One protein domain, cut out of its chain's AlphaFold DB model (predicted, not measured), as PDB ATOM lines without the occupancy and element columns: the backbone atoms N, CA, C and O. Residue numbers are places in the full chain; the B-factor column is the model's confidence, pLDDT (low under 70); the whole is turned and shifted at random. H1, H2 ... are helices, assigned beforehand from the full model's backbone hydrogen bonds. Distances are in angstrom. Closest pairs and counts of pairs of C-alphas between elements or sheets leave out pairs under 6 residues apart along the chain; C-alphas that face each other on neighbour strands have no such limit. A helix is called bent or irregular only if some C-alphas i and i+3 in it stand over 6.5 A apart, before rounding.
ATOM      1  N   GLU A   4     132.028 150.061 177.368       96.56
ATOM      2  CA  GLU A   4     130.830 149.360 176.896       96.56
ATOM      3  C   GLU A   4     131.175 147.956 176.397       96.56
ATOM      4  O   GLU A   4     130.451 146.997 176.659       96.56
ATOM      5  N   ARG A   5     132.301 147.808 175.684       96.12
ATOM      6  CA  ARG A   5     132.770 146.493 175.228       96.12
ATOM      7  C   ARG A   5     133.224 145.630 176.405       96.12
ATOM      8  O   ARG A   5     132.988 144.429 176.374       96.12
ATOM      9  N   TRP A   6     133.817 146.233 177.435       96.19
ATOM     10  CA  TRP A   6     134.190 145.547 178.673       96.19
ATOM     11  C   TRP A   6     132.976 144.971 179.411       96.19
ATOM     12  O   TRP A   6     132.975 143.800 179.785       96.19
ATOM     13  N   MET A   7     131.916 145.765 179.568       96.50
ATOM     14  CA  MET A   7     130.694 145.349 180.270       96.50
ATOM     15  C   MET A   7     129.926 144.225 179.560       96.50
ATOM     16  O   MET A   7     129.114 143.555 180.187       96.50
ATOM     17  N   ARG A   8     130.175 144.001 178.264       97.69
ATOM     18  CA  ARG A   8     129.570 142.903 177.490       97.69
ATOM     19  C   ARG A   8     130.301 141.569 177.637       97.69
ATOM     20  O   ARG A   8     129.772 140.552 177.200       97.69
ATOM     21  N   LEU A   9     131.516 141.572 178.180       97.00
ATOM     22  CA  LEU A   9     132.263 140.345 178.427       97.00
ATOM     23  C   LEU A   9     131.633 139.578 179.590       97.00
ATOM     24  O   LEU A   9     131.211 140.177 180.577       97.00
ATOM     25  N   ASN A  10     131.614 138.251 179.492       97.31
ATOM     26  CA  ASN A  10     131.256 137.420 180.638       97.31
ATOM     27  C   ASN A  10     132.380 137.448 181.705       97.31
ATOM     28  O   ASN A  10     133.506 137.852 181.393       97.31
ATOM     29  N   PRO A  11     132.116 137.011 182.952       96.00
ATOM     30  CA  PRO A  11     133.115 137.061 184.025       96.00
ATOM     31  C   PRO A  11     134.441 136.369 183.677       96.00
ATOM     32  O   PRO A  11     135.506 136.936 183.911       96.00
ATOM     33  N   LYS A  12     134.391 135.194 183.029       96.12
ATOM     34  CA  LYS A  12     135.583 134.454 182.575       96.12
ATOM     35  C   LYS A  12     136.443 135.303 181.636       96.12
ATOM     36  O   LYS A  12     137.642 135.463 181.844       96.12
ATOM     37  N   GLN A  13     135.821 135.910 180.627       97.00
ATOM     38  CA  GLN A  13     136.493 136.798 179.679       97.00
ATOM     39  C   GLN A  13     137.078 138.033 180.372       97.00
ATOM     40  O   GLN A  13     138.195 138.430 180.053       97.00
ATOM     41  N   GLN A  14     136.362 138.634 181.327       97.25
ATOM     42  CA  GLN A  14     136.880 139.764 182.102       97.25
ATOM     43  C   GLN A  14     138.132 139.363 182.892       97.25
ATOM     44  O   GLN A  14     139.157 140.037 182.781       97.25
ATOM     45  N   HIS A  15     138.092 138.246 183.622       96.75
ATOM     46  CA  HIS A  15     139.240 137.750 184.381       96.75
ATOM     47  C   HIS A  15     140.449 137.481 183.481       96.75
ATOM     48  O   HIS A  15     141.530 138.001 183.752       96.75
ATOM     49  N   VAL A  16     140.260 136.770 182.366       97.44
ATOM     50  CA  VAL A  16     141.323 136.512 181.378       97.44
ATOM     51  C   VAL A  16     141.946 137.815 180.884       97.44
ATOM     52  O   VAL A  16     143.168 137.935 180.821       97.44
ATOM     53  N   MET A  17     141.125 138.818 180.563       97.31
ATOM     54  CA  MET A  17     141.619 140.108 180.087       97.31
ATOM     55  C   MET A  17     142.447 140.847 181.147       97.31
ATOM     56  O   MET A  17     143.478 141.426 180.800       97.31
ATOM     57  N   VAL A  18     142.038 140.816 182.424       96.12
ATOM     58  CA  VAL A  18     142.825 141.408 183.524       96.12
ATOM     59  C   VAL A  18     144.144 140.663 183.711       96.12
ATOM     60  O   VAL A  18     145.194 141.303 183.776       96.12
ATOM     61  N   VAL A  19     144.111 139.329 183.762       96.19
ATOM     62  CA  VAL A  19     145.313 138.502 183.951       96.19
ATOM     63  C   VAL A  19     146.294 138.718 182.800       96.19
ATOM     64  O   VAL A  19     147.472 138.962 183.040       96.19
ATOM     65  N   ALA A  20     145.823 138.728 181.554       96.69
ATOM     66  CA  ALA A  20     146.684 138.965 180.400       96.69
ATOM     67  C   ALA A  20     147.317 140.362 180.406       96.69
ATOM     68  O   ALA A  20     148.495 140.507 180.083       96.69
ATOM     69  N   MET A  21     146.561 141.391 180.805       95.69
ATOM     70  CA  MET A  21     147.112 142.738 180.967       95.69
ATOM     71  C   MET A  21     148.180 142.773 182.068       95.69
ATOM     72  O   MET A  21     149.213 143.421 181.904       95.69
ATOM     73  N   TYR A  22     147.962 142.050 183.168       94.56
ATOM     74  CA  TYR A  22     148.942 141.920 184.241       94.56
ATOM     75  C   TYR A  22     150.223 141.216 183.771       94.56
ATOM     76  O   TYR A  22     151.312 141.709 184.051       94.56
ATOM     77  N   VAL A  23     150.107 140.132 182.993       94.50
ATOM     78  CA  VAL A  23     151.256 139.442 182.378       94.50
ATOM     79  C   VAL A  23     152.030 140.386 181.457       94.50
ATOM     80  O   VAL A  23     153.240 140.515 181.618       94.50
ATOM     81  N   ARG A  24     151.350 141.116 180.560       94.00
ATOM     82  CA  ARG A  24     152.008 142.112 179.693       94.00
ATOM     83  C   ARG A  24     152.769 143.149 180.516       94.00
ATOM     84  O   ARG A  24     153.891 143.489 180.167       94.00
ATOM     85  N   ASN A  25     152.179 143.644 181.603       92.25
ATOM     86  CA  ASN A  25     152.844 144.609 182.482       92.25
ATOM     87  C   ASN A  25     154.061 144.011 183.196       92.25
ATOM     88  O   ASN A  25     155.087 144.675 183.293       92.25
ATOM     89  N   ALA A  26     153.968 142.769 183.673       90.69
ATOM     90  CA  ALA A  26     155.094 142.072 184.297       90.69
ATOM     91  C   ALA A  26     156.247 141.826 183.310       90.69
ATOM     92  O   ALA A  26     157.403 141.755 183.718       90.69
ATOM     93  N   MET A  27     155.938 141.726 182.017       93.12
ATOM     94  CA  MET A  27     156.918 141.581 180.947       93.12
ATOM     95  C   MET A  27     157.496 142.914 180.451       93.12
ATOM     96  O   MET A  27     158.335 142.875 179.559       93.12
ATOM     97  N   GLU A  28     157.095 144.079 180.978       92.50
ATOM     98  CA  GLU A  28     157.426 145.368 180.346       92.50
ATOM     99  C   GLU A  28     158.932 145.648 180.280       92.50
ATOM    100  O   GLU A  28     159.443 146.008 179.222       92.50
ATOM    101  N   ASP A  29     159.662 145.414 181.374       94.75
ATOM    102  CA  ASP A  29     161.117 145.618 181.406       94.75
ATOM    103  C   ASP A  29     161.836 144.720 180.384       94.75
ATOM    104  O   ASP A  29     162.824 145.121 179.763       94.75
ATOM    105  N   PHE A  30     161.328 143.500 180.188       95.25
ATOM    106  CA  PHE A  30     161.841 142.579 179.179       95.25
ATOM    107  C   PHE A  30     161.467 143.039 177.768       95.25
ATOM    108  O   PHE A  30     162.327 143.066 176.889       95.25
ATOM    109  N   HIS A  31     160.207 143.425 177.561       93.75
ATOM    110  CA  HIS A  31     159.677 143.922 176.296       93.75
ATOM    111  C   HIS A  31     160.501 145.108 175.797       93.75
ATOM    112  O   HIS A  31     161.124 144.985 174.752       93.75
ATOM    113  N   VAL A  32     160.632 146.180 176.581       95.44
ATOM    114  CA  VAL A  32     161.370 147.397 176.184       95.44
ATOM    115  C   VAL A  32     162.825 147.103 175.804       95.44
ATOM    116  O   VAL A  32     163.408 147.788 174.963       95.44
ATOM    117  N   LYS A  33     163.435 146.086 176.419       97.25
ATOM    118  CA  LYS A  33     164.837 145.735 176.186       97.25
ATOM    119  C   LYS A  33     165.049 144.784 175.003       97.25
ATOM    120  O   LYS A  33     166.136 144.790 174.424       97.25
ATOM    121  N   HIS A  34     164.071 143.939 174.680       97.75
ATOM    122  CA  HIS A  34     164.289 142.773 173.815       97.75
ATOM    123  C   HIS A  34     163.273 142.588 172.687       97.75
ATOM    124  O   HIS A  34     163.555 141.820 171.769       97.75
ATOM    125  N   LEU A  35     162.118 143.243 172.739       97.00
ATOM    126  CA  LEU A  35     161.022 143.059 171.792       97.00
ATOM    127  C   LEU A  35     160.588 144.423 171.241       97.00
ATOM    128  O   LEU A  35     160.509 145.396 171.985       97.00
ATOM    129  N   SER A  36     160.297 144.504 169.943       97.19
ATOM    130  CA  SER A  36     159.663 145.700 169.376       97.19
ATOM    131  C   SER A  36     158.173 145.758 169.721       97.19
ATOM    132  O   SER A  36     157.556 144.736 170.047       97.19
ATOM    133  N   ASP A  37     157.572 146.941 169.577       96.88
ATOM    134  CA  ASP A  37     156.130 147.124 169.766       96.88
ATOM    135  C   ASP A  37     155.317 146.226 168.819       96.88
ATOM    136  O   ASP A  37     154.285 145.681 169.214       96.88
ATOM    137  N   GLU A  38     155.790 146.009 167.587       98.00
ATOM    138  CA  GLU A  38     155.157 145.107 166.620       98.00
ATOM    139  C   GLU A  38     155.219 143.649 167.090       98.00
ATOM    140  O   GLU A  38     154.199 142.959 167.086       98.00
ATOM    141  N   GLN A  39     156.378 143.189 167.574       97.62
ATOM    142  CA  GLN A  39     156.517 141.833 168.119       97.62
ATOM    143  C   GLN A  39     155.620 141.636 169.344       97.62
ATOM    144  O   GLN A  39     154.957 140.607 169.489       97.62
ATOM    145  N   MET A  40     155.536 142.638 170.219       96.06
ATOM    146  CA  MET A  40     154.653 142.571 171.376       96.06
ATOM    147  C   MET A  40     153.174 142.610 170.965       96.06
ATOM    148  O   MET A  40     152.339 141.940 171.583       96.06
ATOM    149  N   ALA A  41     152.822 143.340 169.903       95.88
ATOM    150  CA  ALA A  41     151.475 143.349 169.339       95.88
ATOM    151  C   ALA A  41     151.052 141.971 168.799       95.88
ATOM    152  O   ALA A  41     149.882 141.614 168.950       95.88
ATOM    153  N   GLU A  42     151.985 141.183 168.258       97.50
ATOM    154  CA  GLU A  42     151.754 139.789 167.849       97.50
ATOM    155  C   GLU A  42     151.643 138.830 169.047       97.50
ATOM    156  O   GLU A  42     150.761 137.967 169.081       97.50
ATOM    157  N   LEU A  43     152.488 139.003 170.069       96.75
ATOM    158  CA  LEU A  43     152.511 138.141 171.259       96.75
ATOM    159  C   LEU A  43     151.277 138.317 172.154       96.75
ATOM    160  O   LEU A  43     150.754 137.349 172.708       96.75
ATOM    161  N   ASN A  44     150.775 139.545 172.295       96.00
ATOM    162  CA  ASN A  44     149.666 139.867 173.195       96.00
ATOM    163  C   ASN A  44     148.381 139.036 172.941       96.00
ATOM    164  O   ASN A  44     147.792 138.536 173.904       96.00
ATOM    165  N   PRO A  45     147.892 138.871 171.693       97.38
ATOM    166  CA  PRO A  45     146.798 137.953 171.379       97.38
ATOM    167  C   PRO A  45     147.069 136.494 171.762       97.38
ATOM    168  O   PRO A  45     146.170 135.859 172.306       97.38
ATOM    169  N   ILE A  46     148.284 135.988 171.522       98.12
ATOM    170  CA  ILE A  46     148.668 134.600 171.824       98.12
ATOM    171  C   ILE A  46     148.595 134.353 173.333       98.12
ATOM    172  O   ILE A  46     147.946 133.408 173.775       98.12
ATOM    173  N   ILE A  47     149.176 135.257 174.131       96.56
ATOM    174  CA  ILE A  47     149.130 135.194 175.599       96.56
ATOM    175  C   ILE A  47     147.677 135.222 176.094       96.56
ATOM    176  O   ILE A  47     147.293 134.414 176.939       96.56
ATOM    177  N   ARG A  48     146.840 136.124 175.556       97.06
ATOM    178  CA  ARG A  48     145.416 136.211 175.928       97.06
ATOM    179  C   ARG A  48     144.657 134.921 175.645       97.06
ATOM    180  O   ARG A  48     143.867 134.505 176.489       97.06
ATOM    181  N   GLN A  49     144.871 134.318 174.478       98.06
ATOM    182  CA  GLN A  49     144.183 133.083 174.116       98.06
ATOM    183  C   GLN A  49     144.656 131.916 174.989       98.06
ATOM    184  O   GLN A  49     143.820 131.225 175.555       98.06
ATOM    185  N   ALA A  50     145.967 131.774 175.213       97.69
ATOM    186  CA  ALA A  50     146.511 130.730 176.082       97.69
ATOM    187  C   ALA A  50     145.949 130.802 177.517       97.69
ATOM    188  O   ALA A  50     145.613 129.781 178.115       97.69
ATOM    189  N   LEU A  51     145.785 132.015 178.059       97.88
ATOM    190  CA  LEU A  51     145.152 132.222 179.366       97.88
ATOM    191  C   LEU A  51     143.654 131.879 179.358       97.88
ATOM    192  O   LEU A  51     143.147 131.345 180.342       97.88
ATOM    193  N   PHE A  52     142.938 132.168 178.268       98.00
ATOM    194  CA  PHE A  52     141.539 131.755 178.115       98.00
ATOM    195  C   PHE A  52     141.400 130.230 178.087       98.00
ATOM    196  O   PHE A  52     140.519 129.673 178.747       98.00
ATOM    197  N   ASP A  53     142.286 129.560 177.354       97.56
ATOM    198  CA  ASP A  53     142.279 128.110 177.195       97.56
ATOM    199  C   ASP A  53     142.575 127.416 178.531       97.56
ATOM    200  O   ASP A  53     141.824 126.532 178.941       97.56
ATOM    201  N   VAL A  54     143.596 127.867 179.277       97.19
ATOM    202  CA  VAL A  54     143.924 127.264 180.581       97.19
ATOM    203  C   VAL A  54     142.828 127.498 181.620       97.19
ATOM    204  O   VAL A  54     142.499 126.585 182.368       97.19
ATOM    205  N   ILE A  55     142.196 128.677 181.639       97.06
ATOM    206  CA  ILE A  55     141.054 128.936 182.530       97.06
ATOM    207  C   ILE A  55     139.859 128.063 182.136       97.06
ATOM    208  O   ILE A  55     139.137 127.585 183.003       97.06
ATOM    209  N   THR A  56     139.665 127.796 180.844       97.19
ATOM    210  CA  THR A  56     138.621 126.873 180.383       97.19
ATOM    211  C   THR A  56     138.882 125.440 180.844       97.19
ATOM    212  O   THR A  56     137.935 124.780 181.249       97.19
ATOM    213  N   ILE A  57     140.142 124.989 180.858       97.25
ATOM    214  CA  ILE A  57     140.532 123.697 181.447       97.25
ATOM    215  C   ILE A  57     140.265 123.688 182.961       97.25
ATOM    216  O   ILE A  57     139.663 122.750 183.471       97.25
ATOM    217  N   ILE A  58     140.687 124.735 183.680       96.75
ATOM    218  CA  ILE A  58     140.540 124.850 185.143       96.75
ATOM    219  C   ILE A  58     139.069 124.901 185.576       96.75
ATOM    220  O   ILE A  58     138.732 124.427 186.652       96.75
ATOM    221  N   GLU A  59     138.191 125.486 184.767       95.81
ATOM    222  CA  GLU A  59     136.759 125.606 185.064       95.81
ATOM    223  C   GLU A  59     135.919 124.488 184.424       95.81
ATOM    224  O   GLU A  59     134.699 124.612 184.356       95.81
ATOM    225  N   ASP A  60     136.545 123.430 183.900       97.00
ATOM    226  CA  ASP A  60     135.826 122.309 183.295       97.00
ATOM    227  C   ASP A  60     135.089 121.484 184.366       97.00
ATOM    228  O   ASP A  60     135.697 121.003 185.323       97.00
ATOM    229  N   ASP A  61     133.775 121.317 184.189       97.38
ATOM    230  CA  ASP A  61     132.910 120.564 185.105       97.38
ATOM    231  C   ASP A  61     133.164 119.043 185.042       97.38
ATOM    232  O   ASP A  61     132.806 118.304 185.961       97.38
ATOM    233  N   ASP A  62     133.784 118.554 183.962       98.12
ATOM    234  CA  ASP A  62     134.235 117.167 183.832       98.12
ATOM    235  C   ASP A  62     135.606 117.004 184.503       98.12
ATOM    236  O   ASP A  62     136.650 117.301 183.915       98.12
ATOM    237  N   LEU A  63     135.599 116.529 185.753       97.44
ATOM    238  CA  LEU A  63     136.802 116.426 186.582       97.44
ATOM    239  C   LEU A  63     137.866 115.478 186.008       97.44
ATOM    240  O   LEU A  63     139.058 115.721 186.206       97.44
ATOM    241  N   ASP A  64     137.473 114.435 185.272       98.12
ATOM    242  CA  ASP A  64     138.426 113.508 184.652       98.12
ATOM    243  C   ASP A  64     139.138 114.186 183.476       98.12
ATOM    244  O   ASP A  64     140.368 114.134 183.359       98.12
ATOM    245  N   ARG A  65     138.378 114.895 182.629       97.75
ATOM    246  CA  ARG A  65     138.939 115.679 181.521       97.75
ATOM    247  C   ARG A  65     139.797 116.838 182.027       97.75
ATOM    248  O   ARG A  65     140.882 117.072 181.485       97.75
ATOM    249  N   GLN A  66     139.349 117.528 183.074       98.06
ATOM    250  CA  GLN A  66     140.109 118.574 183.754       98.06
ATOM    251  C   GLN A  66     141.456 118.034 184.246       98.06
ATOM    252  O   GLN A  66     142.504 118.570 183.880       98.06
ATOM    253  N   ALA A  67     141.442 116.960 185.044       97.81
ATOM    254  CA  ALA A  67     142.645 116.377 185.628       97.81
ATOM    255  C   ALA A  67     143.627 115.897 184.551       97.81
ATOM    256  O   ALA A  67     144.830 116.148 184.654       97.81
ATOM    257  N   TYR A  68     143.119 115.266 183.490       98.06
ATOM    258  CA  TYR A  68     143.930 114.833 182.355       98.06
ATOM    259  C   TYR A  68     144.637 116.012 181.669       98.06
ATOM    260  O   TYR A  68     145.861 116.000 181.523       98.06
ATOM    261  N   ASN A  69     143.897 117.061 181.300       97.88
ATOM    262  CA  ASN A  69     144.457 118.228 180.612       97.88
ATOM    263  C   ASN A  69     145.445 119.008 181.496       97.88
ATOM    264  O   ASN A  69     146.507 119.416 181.024       97.88
ATOM    265  N   MET A  70     145.138 119.161 182.788       97.62
ATOM    266  CA  MET A  70     146.058 119.748 183.767       97.62
ATOM    267  C   MET A  70     147.347 118.926 183.884       97.62
ATOM    268  O   MET A  70     148.438 119.494 183.893       97.62
ATOM    269  N   GLY A  71     147.240 117.595 183.913       97.75
ATOM    270  CA  GLY A  71     148.385 116.688 183.938       97.75
ATOM    271  C   GLY A  71     149.265 116.800 182.691       97.75
ATOM    272  O   GLY A  71     150.492 116.800 182.804       97.75
ATOM    273  N   LEU A  72     148.672 116.953 181.502       97.00
ATOM    274  CA  LEU A  72     149.432 117.177 180.266       97.00
ATOM    275  C   LEU A  72     150.275 118.455 180.331       97.00
ATOM    276  O   LEU A  72     151.449 118.420 179.966       97.00
ATOM    277  N   LEU A  73     149.704 119.560 180.821       96.62
ATOM    278  CA  LEU A  73     150.428 120.825 180.976       96.62
ATOM    279  C   LEU A  73     151.485 120.749 182.083       96.62
ATOM    280  O   LEU A  73     152.601 121.226 181.894       96.62
ATOM    281  N   ALA A  74     151.177 120.100 183.208       96.56
ATOM    282  CA  ALA A  74     152.118 119.934 184.313       96.56
ATOM    283  C   ALA A  74     153.394 119.187 183.886       96.56
ATOM    284  O   ALA A  74     154.493 119.575 184.271       96.56
ATOM    285  N   ASN A  75     153.269 118.172 183.025       97.00
ATOM    286  CA  ASN A  75     154.412 117.430 182.481       97.00
ATOM    287  C   ASN A  75     155.291 118.247 181.517       97.00
ATOM    288  O   ASN A  75     156.391 117.812 181.177       97.00
ATOM    289  N   GLN A  76     154.821 119.409 181.060       95.81
ATOM    290  CA  GLN A  76     155.583 120.317 180.201       95.81
ATOM    291  C   GLN A  76     156.296 121.416 180.993       95.81
ATOM    292  O   GLN A  76     157.085 122.155 180.404       95.81
ATOM    293  N   ILE A  77     156.046 121.531 182.305       96.00
ATOM    294  CA  ILE A  77     156.718 122.509 183.164       96.00
ATOM    295  C   ILE A  77     158.214 122.165 183.213       96.00
ATOM    296  O   ILE A  77     158.584 121.091 183.695       96.00
ATOM    297  N   PRO A  78     159.100 123.051 182.727       97.00
ATOM    298  CA  PRO A  78     160.529 122.799 182.770       97.00
ATOM    299  C   PRO A  78     161.046 122.714 184.214       97.00
ATOM    300  O   PRO A  78     160.625 123.501 185.062       97.00
ATOM    301  N   PRO A  79     162.032 121.846 184.505       94.56
ATOM    302  CA  PRO A  79     162.525 121.634 185.870       94.56
ATOM    303  C   PRO A  79     163.226 122.858 186.482       94.56
ATOM    304  O   PRO A  79     163.475 122.879 187.682       94.56
ATOM    305  N   TYR A  80     163.572 123.863 185.671       94.94
ATOM    306  CA  TYR A  80     164.191 125.108 186.130       94.94
ATOM    307  C   TYR A  80     163.172 126.199 186.496       94.94
ATOM    308  O   TYR A  80     163.580 127.283 186.904       94.94
ATOM    309  N   TRP A  81     161.868 125.968 186.305       95.44
ATOM    310  CA  TRP A  81     160.850 126.934 186.711       95.44
ATOM    311  C   TRP A  81     160.760 126.994 188.234       95.44
ATOM    312  O   TRP A  81     160.567 125.982 188.906       95.44
ATOM    313  N   GLU A  82     160.889 128.200 188.778       92.25
ATOM    314  CA  GLU A  82     160.685 128.462 190.197       92.25
ATOM    315  C   GLU A  82     159.185 128.455 190.527       92.25
ATOM    316  O   GLU A  82     158.353 128.870 189.717       92.25
ATOM    317  N   VAL A  83     158.827 128.003 191.732       90.38
ATOM    318  CA  VAL A  83     157.449 128.105 192.234       90.38
ATOM    319  C   VAL A  83     157.231 129.527 192.759       90.38
ATOM    320  O   VAL A  83     157.950 129.932 193.675       90.38
ATOM    321  N   PRO A  84     156.250 130.291 192.241       87.12
ATOM    322  CA  PRO A  84     155.949 131.619 192.765       87.12
ATOM    323  C   PRO A  84     155.519 131.543 194.236       87.12
ATOM    324  O   PRO A  84     154.599 130.800 194.573       87.12
ATOM    325  N   ASP A  85     156.159 132.319 195.112       81.44
ATOM    326  CA  ASP A  85     155.936 132.261 196.562       81.44
ATOM    327  C   ASP A  85     155.049 133.403 197.091       81.44
ATOM    328  O   ASP A  85     154.294 133.211 198.047       81.44
ATOM    329  N   LYS A  86     155.126 134.599 196.487       76.81
ATOM    330  CA  LYS A  86     154.357 135.796 196.867       76.81
ATOM    331  C   LYS A  86     154.015 136.672 195.661       76.81
ATOM    332  O   LYS A  86     154.828 136.797 194.745       76.81
ATOM    333  N   PRO A  87     152.878 137.387 195.683       72.88
ATOM    334  CA  PRO A  87     152.565 138.362 194.647       72.88
ATOM    335  C   PRO A  87     153.577 139.520 194.615       72.88
ATOM    336  O   PRO A  87     153.916 140.111 195.644       72.88
ATOM    337  N   SER A  88     154.018 139.918 193.420       70.06
ATOM    338  CA  SER A  88     155.035 140.969 193.239       70.06
ATOM    339  C   SER A  88     154.609 142.346 193.783       70.06
ATOM    340  O   SER A  88     155.447 143.131 194.233       70.06
ATOM    341  N   PHE A  89     153.304 142.639 193.836       68.81
ATOM    342  CA  PHE A  89     152.787 143.879 194.431       68.81
ATOM    343  C   PHE A  89     152.959 143.942 195.959       68.81
ATOM    344  O   PHE A  89     153.005 145.036 196.531       68.81
ATOM    345  N   GLU A  90     153.091 142.798 196.630       62.97
ATOM    346  CA  GLU A  90     153.430 142.739 198.056       62.97
ATOM    347  C   GLU A  90     154.931 142.950 198.263       62.97
ATOM    348  O   GLU A  90     155.345 143.675 199.172       62.97
ATOM    349  N   GLN A  91     155.753 142.425 197.352       56.12
ATOM    350  CA  GLN A  91     157.206 142.601 197.366       56.12
ATOM    351  C   GLN A  91     157.612 144.076 197.153       56.12
ATOM    352  O   GLN A  91     158.527 144.579 197.810       56.12
ATOM    353  N   GLY A  92     156.879 144.825 196.318       56.59
ATOM    354  CA  GLY A  92     157.098 146.264 196.103       56.59
ATOM    355  C   GLY A  92     156.745 147.166 197.300       56.59
ATOM    356  O   GLY A  92     157.266 148.279 197.411       56.59
ATOM    357  N   LYS A  93     155.881 146.717 198.225       52.03
ATOM    358  CA  LYS A  93     155.642 147.418 199.505       52.03
ATOM    359  C   LYS A  93     156.802 147.222 200.479       52.03
ATOM    360  O   LYS A  93     157.118 148.148 201.222       52.03
ATOM    361  N   ALA A  94     157.437 146.049 200.465       50.44
ATOM    362  CA  ALA A  94     158.598 145.772 201.302       50.44
ATOM    363  C   ALA A  94     159.797 146.646 200.899       50.44
ATOM    364  O   ALA A  94     160.365 147.305 201.762       50.44
ATOM    365  N   ARG A  95     160.116 146.745 199.598       50.03
ATOM    366  CA  ARG A  95     161.237 147.575 199.102       50.03
ATOM    367  C   ARG A  95     161.091 149.061 199.462       50.03
ATOM    368  O   ARG A  95     161.994 149.633 200.055       50.03
ATOM    369  N   ARG A  96     159.904 149.648 199.253       52.94
ATOM    370  CA  ARG A  96     159.635 151.060 199.597       52.94
ATOM    371  C   ARG A  96     159.765 151.395 201.087       52.94
ATOM    372  O   ARG A  96     160.017 152.548 201.412       52.94
ATOM    373  N   ARG A  97     159.579 150.427 201.995       53.28
ATOM    374  CA  ARG A  97     159.807 150.645 203.436       53.28
ATOM    375  C   ARG A  97     161.291 150.713 203.794       53.28
ATOM    376  O   ARG A  97     161.627 151.437 204.720       53.28
ATOM    377  N   TYR A  98     162.148 149.981 203.084       50.16
ATOM    378  CA  TYR A  98     163.597 150.031 203.300       50.16
ATOM    379  C   TYR A  98     164.203 151.325 202.750       50.16
ATOM    380  O   TYR A  98     164.993 151.953 203.445       50.16
ATOM    381  N   ASP A  99     163.754 151.787 201.581       51.78
ATOM    382  CA  ASP A  99     164.265 153.021 200.960       51.78
ATOM    383  C   ASP A  99     163.847 154.307 201.705       51.78
ATOM    384  O   ASP A  99     164.447 155.356 201.511       51.78
ATOM    385  N   GLN A 100     162.812 154.248 202.552       53.44
ATOM    386  CA  GLN A 100     162.368 155.369 203.401       53.44
ATOM    387  C   GLN A 100     162.976 155.345 204.812       53.44
ATOM    388  O   GLN A 100     162.735 156.263 205.594       53.44
ATOM    389  N   ALA A 101     163.717 154.288 205.154       53.72
ATOM    390  CA  ALA A 101     164.365 154.106 206.451       53.72
ATOM    391  C   ALA A 101     165.899 154.259 206.383       53.72
ATOM    392  O   ALA A 101     166.569 154.001 207.385       53.72
TER     393      ALA A 101
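This is residues 4 to 101 of the 102 residues of an uncharacterized protein of bacterium AMD02 (UniProt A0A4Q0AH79). The chain makes a loose zigzag of helices with a long free arm: H2 crosses the long helix H4 near its middle, short H3 turns the corner between them, and H5 folds back from the far end of H4. Short H1 sits before the start of H2, while residues 74 to 87 and 89 to 101 stand free, and residues 89 to 99 of H6 stick out with them. The printed part has 98 residues with six named helices, H1 to H6 in order along the chain, and no named strand; the class is all helix. The whole is loose, with a radius of gyration of the C-alphas of 17.1 A and spans of 52 by 36 by 28 A.

Start at H1, residues 4 to 7, and go on to H2, residues 11 to 26: they are close but not clearly touching, the closest C-alphas being those of Trp 6 and Gln 14, 7.2 A apart. Next comes H3, residues 28 to 34, and H2 and H3 meet only through their link. In H4, residues 37 to 58, look at Arg 48: its C-alpha is 5.4 A from that of Ala 20, the closest pair where H4 touches H2, at a steep tilt of 44 degrees, opposite ways. H3 is close to H4 but not clearly touching, with the C-alphas of His 31 and Met 40 closest at 7.2 A. H5, residues 63 to 74, forms a helical hairpin with H4, opposite ways at a tilt of 38 degrees, only just steep. They touch with residues 57 to 58 of H4 and 66 to 70 of H5 alone, closest at the C-alphas of Ile 57 and Gln 66, 5.6 A. H6, residues 88 to 99, is apart from H2, H3, H4 and H5, among others. Every O i to N i+4 pair is within hydrogen-bond range in H2 and H5, against 2 of 3 in H3, 16 of 18 in H4 and 7 of 8 in H6; H1 is too short for such a pair.

Find C-alpha 4 at (130.830, 149.360, 176.896), where H1 begins. H2 is 22.5 A long, from C-alpha 11 to C-alpha 26, and H3 follows with 9.8 A. From C-alpha 37 at (156.130, 147.124, 169.766), H4 runs 31.2 A to Ile 58; it is neither bent nor irregular, but only just: C-alphas 42 and 45 are 6.4 A apart. H5 is 15.9 A long, and H6 runs 17.0 A to C-alpha 99 at (164.265, 153.021, 200.960).

The C-alphas of Asp 64 and Ala 101 are the two farthest apart, 52.9 A. The printed part has no cut, and its one long link is residues 75 to 87, between H5 and H6. The mean pLDDT of the printed part is 89.9; look at residues 89 to 101, and you will find them under 70 in this model.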